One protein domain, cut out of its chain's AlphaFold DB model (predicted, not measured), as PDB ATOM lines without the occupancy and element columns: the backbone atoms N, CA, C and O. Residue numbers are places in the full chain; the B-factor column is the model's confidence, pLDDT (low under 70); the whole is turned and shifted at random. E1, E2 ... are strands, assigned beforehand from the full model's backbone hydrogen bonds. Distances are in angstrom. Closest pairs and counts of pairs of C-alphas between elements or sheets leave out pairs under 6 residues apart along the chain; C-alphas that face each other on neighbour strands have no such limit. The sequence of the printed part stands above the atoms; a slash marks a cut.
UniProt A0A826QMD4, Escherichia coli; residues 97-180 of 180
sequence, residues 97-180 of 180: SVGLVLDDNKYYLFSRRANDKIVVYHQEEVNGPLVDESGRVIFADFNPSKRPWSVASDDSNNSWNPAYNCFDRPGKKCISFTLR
ATOM      1  N   SER A  97     -19.349 -18.378 -34.663       93.00
ATOM      2  CA  SER A  97     -19.794 -18.903 -33.376       93.00
ATOM      3  C   SER A  97     -19.141 -20.240 -33.041       93.00
ATOM      4  O   SER A  97     -18.816 -21.014 -33.943       93.00
ATOM      5  N   VAL A  98     -18.983 -20.507 -31.747       94.38
ATOM      6  CA  VAL A  98     -18.581 -21.806 -31.201       94.38
ATOM      7  C   VAL A  98     -19.575 -22.189 -30.111       94.38
ATOM      8  O   VAL A  98     -19.869 -21.396 -29.220       94.38
ATOM      9  N   GLY A  99     -20.102 -23.405 -30.202       93.50
ATOM     10  CA  GLY A  99     -20.939 -24.013 -29.176       93.50
ATOM     11  C   GLY A  99     -20.164 -25.097 -28.442       93.50
ATOM     12  O   GLY A  99     -19.524 -25.920 -29.096       93.50
ATOM     13  N   LEU A 100     -20.234 -25.111 -27.117       92.69
ATOM     14  CA  LEU A 100     -19.526 -26.072 -26.275       92.69
ATOM     15  C   LEU A 100     -20.477 -26.631 -25.215       92.69
ATOM     16  O   LEU A 100     -21.154 -25.871 -24.532       92.69
ATOM     17  N   VAL A 101     -20.516 -27.955 -25.083       90.69
ATOM     18  CA  VAL A 101     -21.146 -28.648 -23.952       90.69
ATOM     19  C   VAL A 101     -20.012 -29.158 -23.073       90.69
ATOM     20  O   VAL A 101     -19.135 -29.856 -23.577       90.69
ATOM     21  N   LEU A 102     -20.004 -28.769 -21.802       87.88
ATOM     22  CA  LEU A 102     -19.025 -29.254 -20.826       87.88
ATOM     23  C   LEU A 102     -19.492 -30.561 -20.171       87.88
ATOM     24  O   LEU A 102     -20.644 -30.968 -20.325       87.88
ATOM     25  N   ASP A 103     -18.609 -31.191 -19.395       85.88
ATOM     26  CA  ASP A 103     -18.883 -32.451 -18.681       85.88
ATOM     27  C   ASP A 103     -20.050 -32.347 -17.680       85.88
ATOM     28  O   ASP A 103     -20.710 -33.339 -17.372       85.88
ATOM     29  N   ASP A 104     -20.343 -31.140 -17.189       87.81
ATOM     30  CA  ASP A 104     -21.503 -30.851 -16.337       87.81
ATOM     31  C   ASP A 104     -22.817 -30.684 -17.129       87.81
ATOM     32  O   ASP A 104     -23.852 -30.335 -16.559       87.81
ATOM     33  N   ASN A 105     -22.789 -30.960 -18.437       88.81
ATOM     34  CA  ASN A 105     -23.864 -30.794 -19.414       88.81
ATOM     35  C   ASN A 105     -24.346 -29.350 -19.617       88.81
ATOM     36  O   ASN A 105     -25.373 -29.137 -20.271       88.81
ATOM     37  N   LYS A 106     -23.632 -28.346 -19.098       91.31
ATOM     38  CA  LYS A 106     -23.971 -26.945 -19.351       91.31
ATOM     39  C   LYS A 106     -23.442 -26.509 -20.707       91.31
ATOM     40  O   LYS A 106     -22.343 -26.874 -21.132       91.31
ATOM     41  N   TYR A 107     -24.247 -25.704 -21.390       93.38
ATOM     42  CA  TYR A 107     -23.909 -25.165 -22.697       93.38
ATOM     43  C   TYR A 107     -23.288 -23.772 -22.605       93.38
ATOM     44  O   TYR A 107     -23.805 -22.895 -21.910       93.38
ATOM     45  N   TYR A 108     -22.246 -23.555 -23.402       94.56
ATOM     46  CA  TYR A 108     -21.619 -22.267 -23.669       94.56
ATOM     47  C   TYR A 108     -21.740 -21.925 -25.153       94.56
ATOM     48  O   TYR A 108     -21.469 -22.752 -26.026       94.56
ATOM     49  N   LEU A 109     -22.123 -20.685 -25.434       95.12
ATOM     50  CA  LEU A 109     -22.185 -20.103 -26.765       95.12
ATOM     51  C   LEU A 109     -21.225 -18.922 -26.844       95.12
ATOM     52  O   LEU A 109     -21.433 -17.900 -26.196       95.12
ATOM     53  N   PHE A 110     -20.232 -19.028 -27.710       95.81
ATOM     54  CA  PHE A 110     -19.349 -17.932 -28.077       95.81
ATOM     55  C   PHE A 110     -19.831 -17.385 -29.413       95.81
ATOM     56  O   PHE A 110     -19.930 -18.137 -30.382       95.81
ATOM     57  N   SER A 111     -20.163 -16.099 -29.481       94.38
ATOM     58  CA  SER A 111     -20.696 -15.468 -30.693       94.38
ATOM     59  C   SER A 111     -19.933 -14.190 -31.007       94.38
ATOM     60  O   SER A 111     -19.907 -13.251 -30.207       94.38
ATOM     61  N   ARG A 112     -19.319 -14.136 -32.192       94.25
ATOM     62  CA  ARG A 112     -18.716 -12.918 -32.740       94.25
ATOM     63  C   ARG A 112     -19.840 -11.963 -33.138       94.25
ATOM     64  O   ARG A 112     -20.790 -12.361 -33.812       94.25
ATOM     65  N   ARG A 113     -19.783 -10.705 -32.717       90.38
ATOM     66  CA  ARG A 113     -20.770  -9.674 -33.081       90.38
ATOM     67  C   ARG A 113     -20.225  -8.770 -34.190       90.38
ATOM     68  O   ARG A 113     -19.081  -8.892 -34.607       90.38
ATOM     69  N   ALA A 114     -21.067  -7.871 -34.701       84.12
ATOM     70  CA  ALA A 114     -20.731  -7.014 -35.845       84.12
ATOM     71  C   ALA A 114     -19.529  -6.075 -35.605       84.12
ATOM     72  O   ALA A 114     -18.931  -5.596 -36.560       84.12
ATOM     73  N   ASN A 115     -19.173  -5.818 -34.345       86.62
ATOM     74  CA  ASN A 115     -17.999  -5.046 -33.929       86.62
ATOM     75  C   ASN A 115     -16.761  -5.922 -33.660       86.62
ATOM     76  O   ASN A 115     -15.870  -5.499 -32.933       86.62
ATOM     77  N   ASP A 116     -16.757  -7.156 -34.161       87.38
ATOM     78  CA  ASP A 116     -15.726  -8.175 -33.944       87.38
ATOM     79  C   ASP A 116     -15.550  -8.641 -32.488       87.38
ATOM     80  O   ASP A 116     -14.761  -9.537 -32.200       87.38
ATOM     81  N   LYS A 117     -16.347  -8.103 -31.554       92.50
ATOM     82  CA  LYS A 117     -16.342  -8.542 -30.160       92.50
ATOM     83  C   LYS A 117     -16.957  -9.934 -30.056       92.50
ATOM     84  O   LYS A 117     -18.083 -10.156 -30.509       92.50
ATOM     85  N   ILE A 118     -16.246 -10.839 -29.398       94.94
ATOM     86  CA  ILE A 118     -16.773 -12.145 -29.009       94.94
ATOM     87  C   ILE A 118     -17.529 -11.973 -27.693       94.94
ATOM     88  O   ILE A 118     -17.005 -11.425 -26.725       94.94
ATOM     89  N   VAL A 119     -18.790 -12.393 -27.684       94.44
ATOM     90  CA  VAL A 119     -19.645 -12.400 -26.496       94.44
ATOM     91  C   VAL A 119     -19.891 -13.844 -26.091       94.44
ATOM     92  O   VAL A 119     -20.142 -14.688 -26.954       94.44
ATOM     93  N   VAL A 120     -19.826 -14.105 -24.789       95.62
ATOM     94  CA  VAL A 120     -20.080 -15.420 -24.204       95.62
ATOM     95  C   VAL A 120     -21.475 -15.433 -23.594       95.62
ATOM     96  O   VAL A 120     -21.863 -14.512 -22.875       95.62
ATOM     97  N   TYR A 121     -22.230 -16.482 -23.899       95.25
ATOM     98  CA  TYR A 121     -23.476 -16.814 -23.227       95.25
ATOM     99  C   TYR A 121     -23.361 -18.205 -22.623       95.25
ATOM    100  O   TYR A 121     -22.796 -19.097 -23.256       95.25
ATOM    101  N   HIS A 122     -23.914 -18.413 -21.438       95.25
ATOM    102  CA  HIS A 122     -23.828 -19.700 -20.754       95.25
ATOM    103  C   HIS A 122     -25.140 -20.092 -20.088       95.25
ATOM    104  O   HIS A 122     -26.006 -19.249 -19.839       95.25
ATOM    105  N   GLN A 123     -25.268 -21.374 -19.774       94.62
ATOM    106  CA  GLN A 123     -26.320 -21.892 -18.913       94.62
ATOM    107  C   GLN A 123     -25.856 -21.909 -17.454       94.62
ATOM    108  O   GLN A 123     -24.807 -22.471 -17.152       94.62
ATOM    109  N   GLU A 124     -26.652 -21.348 -16.543       92.44
ATOM    110  CA  GLU A 124     -26.431 -21.519 -15.098       92.44
ATOM    111  C   GLU A 124     -26.897 -22.908 -14.629       92.44
ATOM    112  O   GLU A 124     -26.218 -23.566 -13.834       92.44
ATOM    113  N   GLU A 125     -27.997 -23.392 -15.211       91.25
ATOM    114  CA  GLU A 125     -28.591 -24.712 -14.988       91.25
ATOM    115  C   GLU A 125     -28.697 -25.500 -16.300       91.25
ATOM    116  O   GLU A 125     -28.949 -24.933 -17.366       91.25
ATOM    117  N   VAL A 126     -28.537 -26.826 -16.234       89.50
ATOM    118  CA  VAL A 126     -28.622 -27.709 -17.410       89.50
ATOM    119  C   VAL A 126     -29.990 -27.560 -18.078       89.50
ATOM    120  O   VAL A 126     -31.022 -27.678 -17.423       89.50
ATOM    121  N   ASN A 127     -30.001 -27.328 -19.394       86.88
ATOM    122  CA  ASN A 127     -31.210 -27.031 -20.182       86.88
ATOM    123  C   ASN A 127     -31.954 -25.736 -19.793       86.88
ATOM    124  O   ASN A 127     -33.065 -25.514 -20.275       86.88
ATOM    125  N   GLY A 128     -31.347 -24.879 -18.970       90.81
ATOM    126  CA  GLY A 128     -31.849 -23.547 -18.661       90.81
ATOM    127  C   GLY A 128     -31.640 -22.540 -19.803       90.81
ATOM    128  O   GLY A 128     -31.080 -22.874 -20.856       90.81
ATOM    129  N   PRO A 129     -32.069 -21.284 -19.604       94.56
ATOM    130  CA  PRO A 129     -31.846 -20.221 -20.572       94.56
ATOM    131  C   PRO A 129     -30.352 -19.929 -20.756       94.56
ATOM    132  O   PRO A 129     -29.538 -20.175 -19.865       94.56
ATOM    133  N   LEU A 130     -29.991 -19.341 -21.899       95.31
ATOM    134  CA  LEU A 130     -28.669 -18.732 -22.047       95.31
ATOM    135  C   LEU A 130     -28.697 -17.314 -21.487       95.31
ATOM    136  O   LEU A 130     -29.482 -16.471 -21.944       95.31
ATOM    137  N   VAL A 131     -27.802 -17.061 -20.542       95.94
ATOM    138  CA  VAL A 131     -27.579 -15.751 -19.933       95.94
ATOM    139  C   VAL A 131     -26.244 -15.165 -20.388       95.94
ATOM    140  O   VAL A 131     -25.374 -15.896 -20.865       95.94
ATOM    141  N   ASP A 132     -26.094 -13.847 -20.294       94.12
ATOM    142  CA  ASP A 132     -24.801 -13.176 -20.465       94.12
ATOM    143  C   ASP A 132     -23.949 -13.216 -19.182       94.12
ATOM    144  O   ASP A 132     -24.390 -13.701 -18.143       94.12
ATOM    145  N   GLU A 133     -22.734 -12.665 -19.238       88.94
ATOM    146  CA  GLU A 133     -21.817 -12.570 -18.085       88.94
ATOM    147  C   GLU A 133     -22.397 -11.797 -16.885       88.94
ATOM    148  O   GLU A 133     -21.899 -11.916 -15.771       88.94
ATOM    149  N   SER A 134     -23.434 -10.979 -17.092       92.31
ATOM    150  CA  SER A 134     -24.130 -10.246 -16.026       92.31
ATOM    151  C   SER A 134     -25.340 -11.010 -15.471       92.31
ATOM    152  O   SER A 134     -26.102 -10.440 -14.691       92.31
ATOM    153  N   GLY A 135     -25.562 -12.259 -15.897       92.56
ATOM    154  CA  GLY A 135     -26.701 -13.089 -15.495       92.56
ATOM    155  C   GLY A 135     -28.021 -12.707 -16.174       92.56
ATOM    156  O   GLY A 135     -29.089 -13.182 -15.787       92.56
ATOM    157  N   ARG A 136     -28.007 -11.838 -17.193       95.06
ATOM    158  CA  ARG A 136     -29.238 -11.441 -17.890       95.06
ATOM    159  C   ARG A 136     -29.623 -12.502 -18.904       95.06
ATOM    160  O   ARG A 136     -28.816 -12.871 -19.751       95.06
ATOM    161  N   VAL A 137     -30.883 -12.925 -18.879       95.44
ATOM    162  CA  VAL A 137     -31.436 -13.868 -19.860       95.44
ATOM    163  C   VAL A 137     -31.442 -13.246 -21.256       95.44
ATOM    164  O   VAL A 137     -32.116 -12.247 -21.499       95.44
ATOM    165  N   ILE A 138     -30.709 -13.866 -22.183       94.62
ATOM    166  CA  ILE A 138     -30.641 -13.467 -23.597       94.62
ATOM    167  C   ILE A 138     -31.480 -14.402 -24.459       94.62
ATOM    168  O   ILE A 138     -32.189 -13.953 -25.358       94.62
ATOM    169  N   PHE A 139     -31.431 -15.704 -24.171       92.44
ATOM    170  CA  PHE A 139     -32.214 -16.696 -24.891       92.44
ATOM    171  C   PHE A 139     -32.984 -17.589 -23.921       92.44
ATOM    172  O   PHE A 139     -32.450 -18.580 -23.425       92.44
ATOM    173  N   ALA A 140     -34.248 -17.231 -23.679       91.69
ATOM    174  CA  ALA A 140     -35.120 -17.926 -22.735       91.69
ATOM    175  C   ALA A 140     -35.367 -19.393 -23.128       91.69
ATOM    176  O   ALA A 140     -35.174 -20.294 -22.321       91.69
ATOM    177  N   ASP A 141     -35.700 -19.639 -24.398       85.81
ATOM    178  CA  ASP A 141     -36.094 -20.965 -24.895       85.81
ATOM    179  C   ASP A 141     -34.926 -21.739 -25.531       85.81
ATOM    180  O   ASP A 141     -35.085 -22.461 -26.526       85.81
ATOM    181  N   PHE A 142     -33.703 -21.547 -25.030       90.00
ATOM    182  CA  PHE A 142     -32.549 -22.241 -25.588       90.00
ATOM    183  C   PHE A 142     -32.536 -23.721 -25.195       90.00
ATOM    184  O   PHE A 142     -32.430 -24.072 -24.029       90.00
ATOM    185  N   ASN A 143     -32.569 -24.604 -26.195       86.81
ATOM    186  CA  ASN A 143     -32.394 -26.040 -25.997       86.81
ATOM    187  C   ASN A 143     -31.299 -26.566 -26.943       86.81
ATOM    188  O   ASN A 143     -31.521 -26.521 -28.157       86.81
ATOM    189  N   PRO A 144     -30.148 -27.055 -26.432       85.62
ATOM    190  CA  PRO A 144     -29.067 -27.606 -27.254       85.62
ATOM    191  C   PRO A 144     -29.497 -28.829 -28.071       85.62
ATOM    192  O   PRO A 144     -29.157 -28.940 -29.245       85.62
ATOM    193  N   SER A 145     -30.284 -29.731 -27.482       84.00
ATOM    194  CA  SER A 145     -30.688 -31.004 -28.093       84.00
ATOM    195  C   SER A 145     -31.644 -30.842 -29.272       84.00
ATOM    196  O   SER A 145     -31.715 -31.729 -30.115       84.00
ATOM    197  N   LYS A 146     -32.357 -29.714 -29.373       85.88
ATOM    198  CA  LYS A 146     -33.247 -29.400 -30.508       85.88
ATOM    199  C   LYS A 146     -32.539 -28.682 -31.661       85.88
ATOM    200  O   LYS A 146     -33.201 -28.190 -32.576       85.88
ATOM    201  N   ARG A 147     -31.215 -28.531 -31.603       86.31
ATOM    202  CA  ARG A 147     -30.464 -27.780 -32.609       86.31
ATOM    203  C   ARG A 147     -30.068 -28.662 -33.787       86.31
ATOM    204  O   ARG A 147     -29.802 -29.836 -33.591       86.31
ATOM    205  N   PRO A 148     -29.942 -28.100 -34.999       85.81
ATOM    206  CA  PRO A 148     -29.484 -28.867 -36.156       85.81
ATOM    207  C   PRO A 148     -28.150 -29.587 -35.923       85.81
ATOM    208  O   PRO A 148     -27.968 -30.680 -36.429       85.81
ATOM    209  N   TRP A 149     -27.263 -29.005 -35.106       85.25
ATOM    210  CA  TRP A 149     -25.953 -29.570 -34.773       85.25
ATOM    211  C   TRP A 149     -25.952 -30.646 -33.678       85.25
ATOM    212  O   TRP A 149     -24.896 -31.219 -33.422       85.25
ATOM    213  N   SER A 150     -27.075 -30.915 -33.002       80.38
ATOM    214  CA  SER A 150     -27.146 -31.962 -31.967       80.38
ATOM    215  C   SER A 150     -27.325 -33.365 -32.559       80.38
ATOM    216  O   SER A 150     -26.890 -34.363 -31.970       80.38
ATOM    217  N   VAL A 151     -27.941 -33.440 -33.738       68.12
ATOM    218  CA  VAL A 151     -28.228 -34.681 -34.453       68.12
ATOM    219  C   VAL A 151     -27.072 -34.942 -35.414       68.12
ATOM    220  O   VAL A 151     -26.989 -34.313 -36.463       68.12
ATOM    221  N   ALA A 152     -26.162 -35.852 -35.062       59.75
ATOM    222  CA  ALA A 152     -25.232 -36.382 -36.055       59.75
ATOM    223  C   ALA A 152     -26.045 -37.169 -37.092       59.75
ATOM    224  O   ALA A 152     -26.953 -37.914 -36.716       59.75
ATOM    225  N   SER A 153     -25.749 -36.970 -38.378       56.41
ATOM    226  CA  SER A 153     -26.436 -37.672 -39.469       56.41
ATOM    227  C   SER A 153     -26.216 -39.183 -39.428       56.41
ATOM    228  O   SER A 153     -27.056 -39.916 -39.932       56.41
ATOM    229  N   ASP A 154     -25.126 -39.623 -38.790       58.06
ATOM    230  CA  ASP A 154     -24.659 -41.003 -38.705       58.06
ATOM    231  C   ASP A 154     -23.996 -41.243 -37.329       58.06
ATOM    232  O   ASP A 154     -23.711 -40.286 -36.604       58.06
ATOM    233  N   ASP A 155     -23.691 -42.496 -36.966       60.88
ATOM    234  CA  ASP A 155     -22.966 -42.881 -35.730       60.88
ATOM    235  C   ASP A 155     -21.512 -42.342 -35.653       60.88
ATOM    236  O   ASP A 155     -20.686 -42.810 -34.866       60.88
ATOM    237  N   SER A 156     -21.151 -41.358 -36.481       66.56
ATOM    238  CA  SER A 156     -19.839 -40.729 -36.491       66.56
ATOM    239  C   SER A 156     -19.667 -39.748 -35.324       66.56
ATOM    240  O   SER A 156     -20.551 -38.967 -34.969       66.56
ATOM    241  N   ASN A 157     -18.457 -39.721 -34.755       79.44
ATOM    242  CA  ASN A 157     -18.074 -38.768 -33.703       79.44
ATOM    243  C   ASN A 157     -17.927 -37.323 -34.218       79.44
ATOM    244  O   ASN A 157     -17.638 -36.411 -33.445       79.44
ATOM    245  N   ASN A 158     -18.076 -37.105 -35.525       86.75
ATOM    246  CA  ASN A 158     -18.026 -35.793 -36.143       86.75
ATOM    247  C   ASN A 158     -18.884 -35.727 -37.411       86.75
ATOM    248  O   ASN A 158     -19.105 -36.742 -38.067       86.75
ATOM    249  N   SER A 159     -19.410 -34.548 -37.741       88.75
ATOM    250  CA  SER A 159     -20.189 -34.358 -38.970       88.75
ATOM    251  C   SER A 159     -20.353 -32.889 -39.348       88.75
ATOM    252  O   SER A 159     -20.369 -31.994 -38.498       88.75
ATOM    253  N   TRP A 160     -20.503 -32.646 -40.650       90.00
ATOM    254  CA  TRP A 160     -21.011 -31.383 -41.172       90.00
ATOM    255  C   TRP A 160     -22.532 -31.388 -41.168       90.00
ATOM    256  O   TRP A 160     -23.163 -32.328 -41.644       90.00
ATOM    257  N   ASN A 161     -23.118 -30.301 -40.682       87.88
ATOM    258  CA  ASN A 161     -24.561 -30.137 -40.648       87.88
ATOM    259  C   ASN A 161     -25.041 -29.419 -41.919       87.88
ATOM    260  O   ASN A 161     -24.382 -28.470 -42.365       87.88
ATOM    261  N   PRO A 162     -26.200 -29.808 -42.485       86.56
ATOM    262  CA  PRO A 162     -26.832 -29.067 -43.572       86.56
ATOM    263  C   PRO A 162     -27.058 -27.604 -43.197       86.56
ATOM    264  O   PRO A 162     -27.227 -27.281 -42.026       86.56
ATOM    265  N   ALA A 163     -27.122 -26.707 -44.181       89.94
ATOM    266  CA  ALA A 163     -27.342 -25.293 -43.902       89.94
ATOM    267  C   ALA A 163     -28.687 -25.047 -43.183       89.94
ATOM    268  O   ALA A 163     -29.747 -25.458 -43.659       89.94
ATOM    269  N   TYR A 164     -28.662 -24.309 -42.073       90.38
ATOM    270  CA  TYR A 164     -29.840 -24.006 -41.249       90.38
ATOM    271  C   TYR A 164     -29.918 -22.517 -40.893       90.38
ATOM    272  O   TYR A 164     -29.003 -21.744 -41.168       90.38
ATOM    273  N   ASN A 165     -31.036 -22.071 -40.317       90.81
ATOM    274  CA  ASN A 165     -31.163 -20.688 -39.841       90.81
ATOM    275  C   ASN A 165     -30.336 -20.503 -38.566       90.81
ATOM    276  O   ASN A 165     -30.595 -21.184 -37.574       90.81
ATOM    277  N   CYS A 166     -29.372 -19.583 -38.586       88.12
ATOM    278  CA  CYS A 166     -28.541 -19.287 -37.423       88.12
ATOM    279  C   CYS A 166     -29.415 -18.921 -36.224       88.12
ATOM    280  O   CYS A 166     -30.275 -18.043 -36.313       88.12
ATOM    281  N   PHE A 167     -29.180 -19.585 -35.098       86.25
ATOM    282  CA  PHE A 167     -29.973 -19.373 -33.895       86.25
ATOM    283  C   PHE A 167     -29.716 -17.993 -33.268       86.25
ATOM    284  O   PHE A 167     -30.648 -17.272 -32.927       86.25
ATOM    285  N   ASP A 168     -28.450 -17.614 -33.148       84.88
ATOM    286  CA  ASP A 168     -27.982 -16.392 -32.493       84.88
ATOM    287  C   ASP A 168     -27.942 -15.172 -33.433       84.88
ATOM    288  O   ASP A 168     -27.579 -14.065 -33.011       84.88
ATOM    289  N   ARG A 169     -28.303 -15.382 -34.711       84.81
ATOM    290  CA  ARG A 169     -28.279 -14.394 -35.798       84.81
ATOM    291  C   ARG A 169     -29.512 -14.521 -36.710       84.81
ATOM    292  O   ARG A 169     -29.442 -15.155 -37.769       84.81
ATOM    293  N   PRO A 170     -30.637 -13.888 -36.343       83.69
ATOM    294  CA  PRO A 170     -31.855 -13.906 -37.146       83.69
ATOM    295  C   PRO A 170     -31.616 -13.461 -38.598       83.69
ATOM    296  O   PRO A 170     -30.904 -12.492 -38.863       83.69
ATOM    297  N   GLY A 171     -32.205 -14.185 -39.554       86.56
ATOM    298  CA  GLY A 171     -32.097 -13.887 -40.989       86.56
ATOM    299  C   GLY A 171     -30.800 -14.349 -41.668       86.56
ATOM    300  O   GLY A 171     -30.642 -14.140 -42.871       86.56
ATOM    301  N   LYS A 172     -29.876 -14.993 -40.943       89.06
ATOM    302  CA  LYS A 172     -28.646 -15.569 -41.508       89.06
ATOM    303  C   LYS A 172     -28.729 -17.092 -41.614       89.06
ATOM    304  O   LYS A 172     -29.431 -17.751 -40.845       89.06
ATOM    305  N   LYS A 173     -28.003 -17.648 -42.587       91.62
ATOM    306  CA  LYS A 173     -27.798 -19.093 -42.745       91.62
ATOM    307  C   LYS A 173     -26.460 -19.490 -42.136       91.62
ATOM    308  O   LYS A 173     -25.476 -18.784 -42.331       91.62
ATOM    309  N   CYS A 174     -26.453 -20.610 -41.429       90.62
ATOM    310  CA  CYS A 174     -25.295 -21.179 -40.763       90.62
ATOM    311  C   CYS A 174     -24.995 -22.558 -41.336       90.62
ATOM    312  O   CYS A 174     -25.908 -23.306 -41.687       90.62
ATOM    313  N   ILE A 175     -23.709 -22.876 -41.389       90.75
ATOM    314  CA  ILE A 175     -23.174 -24.215 -41.610       90.75
ATOM    315  C   ILE A 175     -22.272 -24.483 -40.408       90.75
ATOM    316  O   ILE A 175     -21.487 -23.612 -40.033       90.75
ATOM    317  N   SER A 176     -22.393 -25.656 -39.797       91.12
ATOM    318  CA  SER A 176     -21.604 -26.018 -38.621       91.12
ATOM    319  C   SER A 176     -20.981 -27.389 -38.770       91.12
ATOM    320  O   SER A 176     -21.565 -28.297 -39.362       91.12
ATOM    321  N   PHE A 177     -19.822 -27.538 -38.146       92.19
ATOM    322  CA  PHE A 177     -19.176 -28.816 -37.923       92.19
ATOM    323  C   PHE A 177     -19.349 -29.199 -36.453       92.19
ATOM    324  O   PHE A 177     -19.033 -28.400 -35.570       92.19
ATOM    325  N   THR A 178     -19.876 -30.392 -36.193       90.81
ATOM    326  CA  THR A 178     -20.066 -30.924 -34.839       90.81
ATOM    327  C   THR A 178     -18.967 -31.931 -34.527       90.81
ATOM    328  O   THR A 178     -18.685 -32.803 -35.346       90.81
ATOM    329  N   LEU A 179     -18.401 -31.841 -33.322       89.44
ATOM    330  CA  LEU A 179     -17.561 -32.866 -32.702       89.44
ATOM    331  C   LEU A 179     -18.247 -33.381 -31.434       89.44
ATOM    332  O   LEU A 179     -18.747 -32.575 -30.650       89.44
ATOM    333  N   ARG A 180     -18.246 -34.701 -31.249       82.00
ATOM    334  CA  ARG A 180     -18.608 -35.380 -30.001       82.00
ATOM    335  C   ARG A 180     -17.353 -35.833 -29.247       82.00
ATOM    336  O   ARG A 180     -16.269 -36.009 -29.872       82.00
TER     337      ARG A 180
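What this domain is: This is residues 97 to 180 of the 180 residues of a protein of Escherichia coli (UniProt A0A826QMD4). Little regular structure is present: the three-strand meander E1-E2-E3, each strand the antiparallel neighbour of the one before, and the small antiparallel hairpin E5-E6 make a loose row, and residues 124 to 157, with E4, arch over one face. The printed part has 84 residues, with no named helix and six strands, E1 to E6; the class is all strand, but these hold only 26 residues. It is compact, with a radius of gyration of the C-alphas of 13.0 A and spans of 38 by 30 by 20 A.

Where its parts are: E1, residues 97 to 101, 13.6 A, begins at C-alpha 97 (-19.794, -18.903, -33.376). E2, residues 107 to 112, measures 16.7 A; E3, residues 118 to 123, 17.0 A. E4 is residues 137 to 139, E5 158 to 160, E6 177 to 179, ending at C-alpha 179 (-17.561, -32.866, -32.702).

How they stand to each other: Within hydrogen-bond range are N 98 and O 110 of hairpin E1-E2, 2.9 A, N 109 and O 121 of hairpin E2-E3, 2.8 A, and N 178 and O 159 of E5-E6, 2.8 A. E1 and E6 are near each other. E4 pairs with no named strand.

The domain as a whole: The printed part has no cut. Links E3-E4, E4-E5 and E5-E6 are long. Residues 151 to 156 have pLDDT under 70.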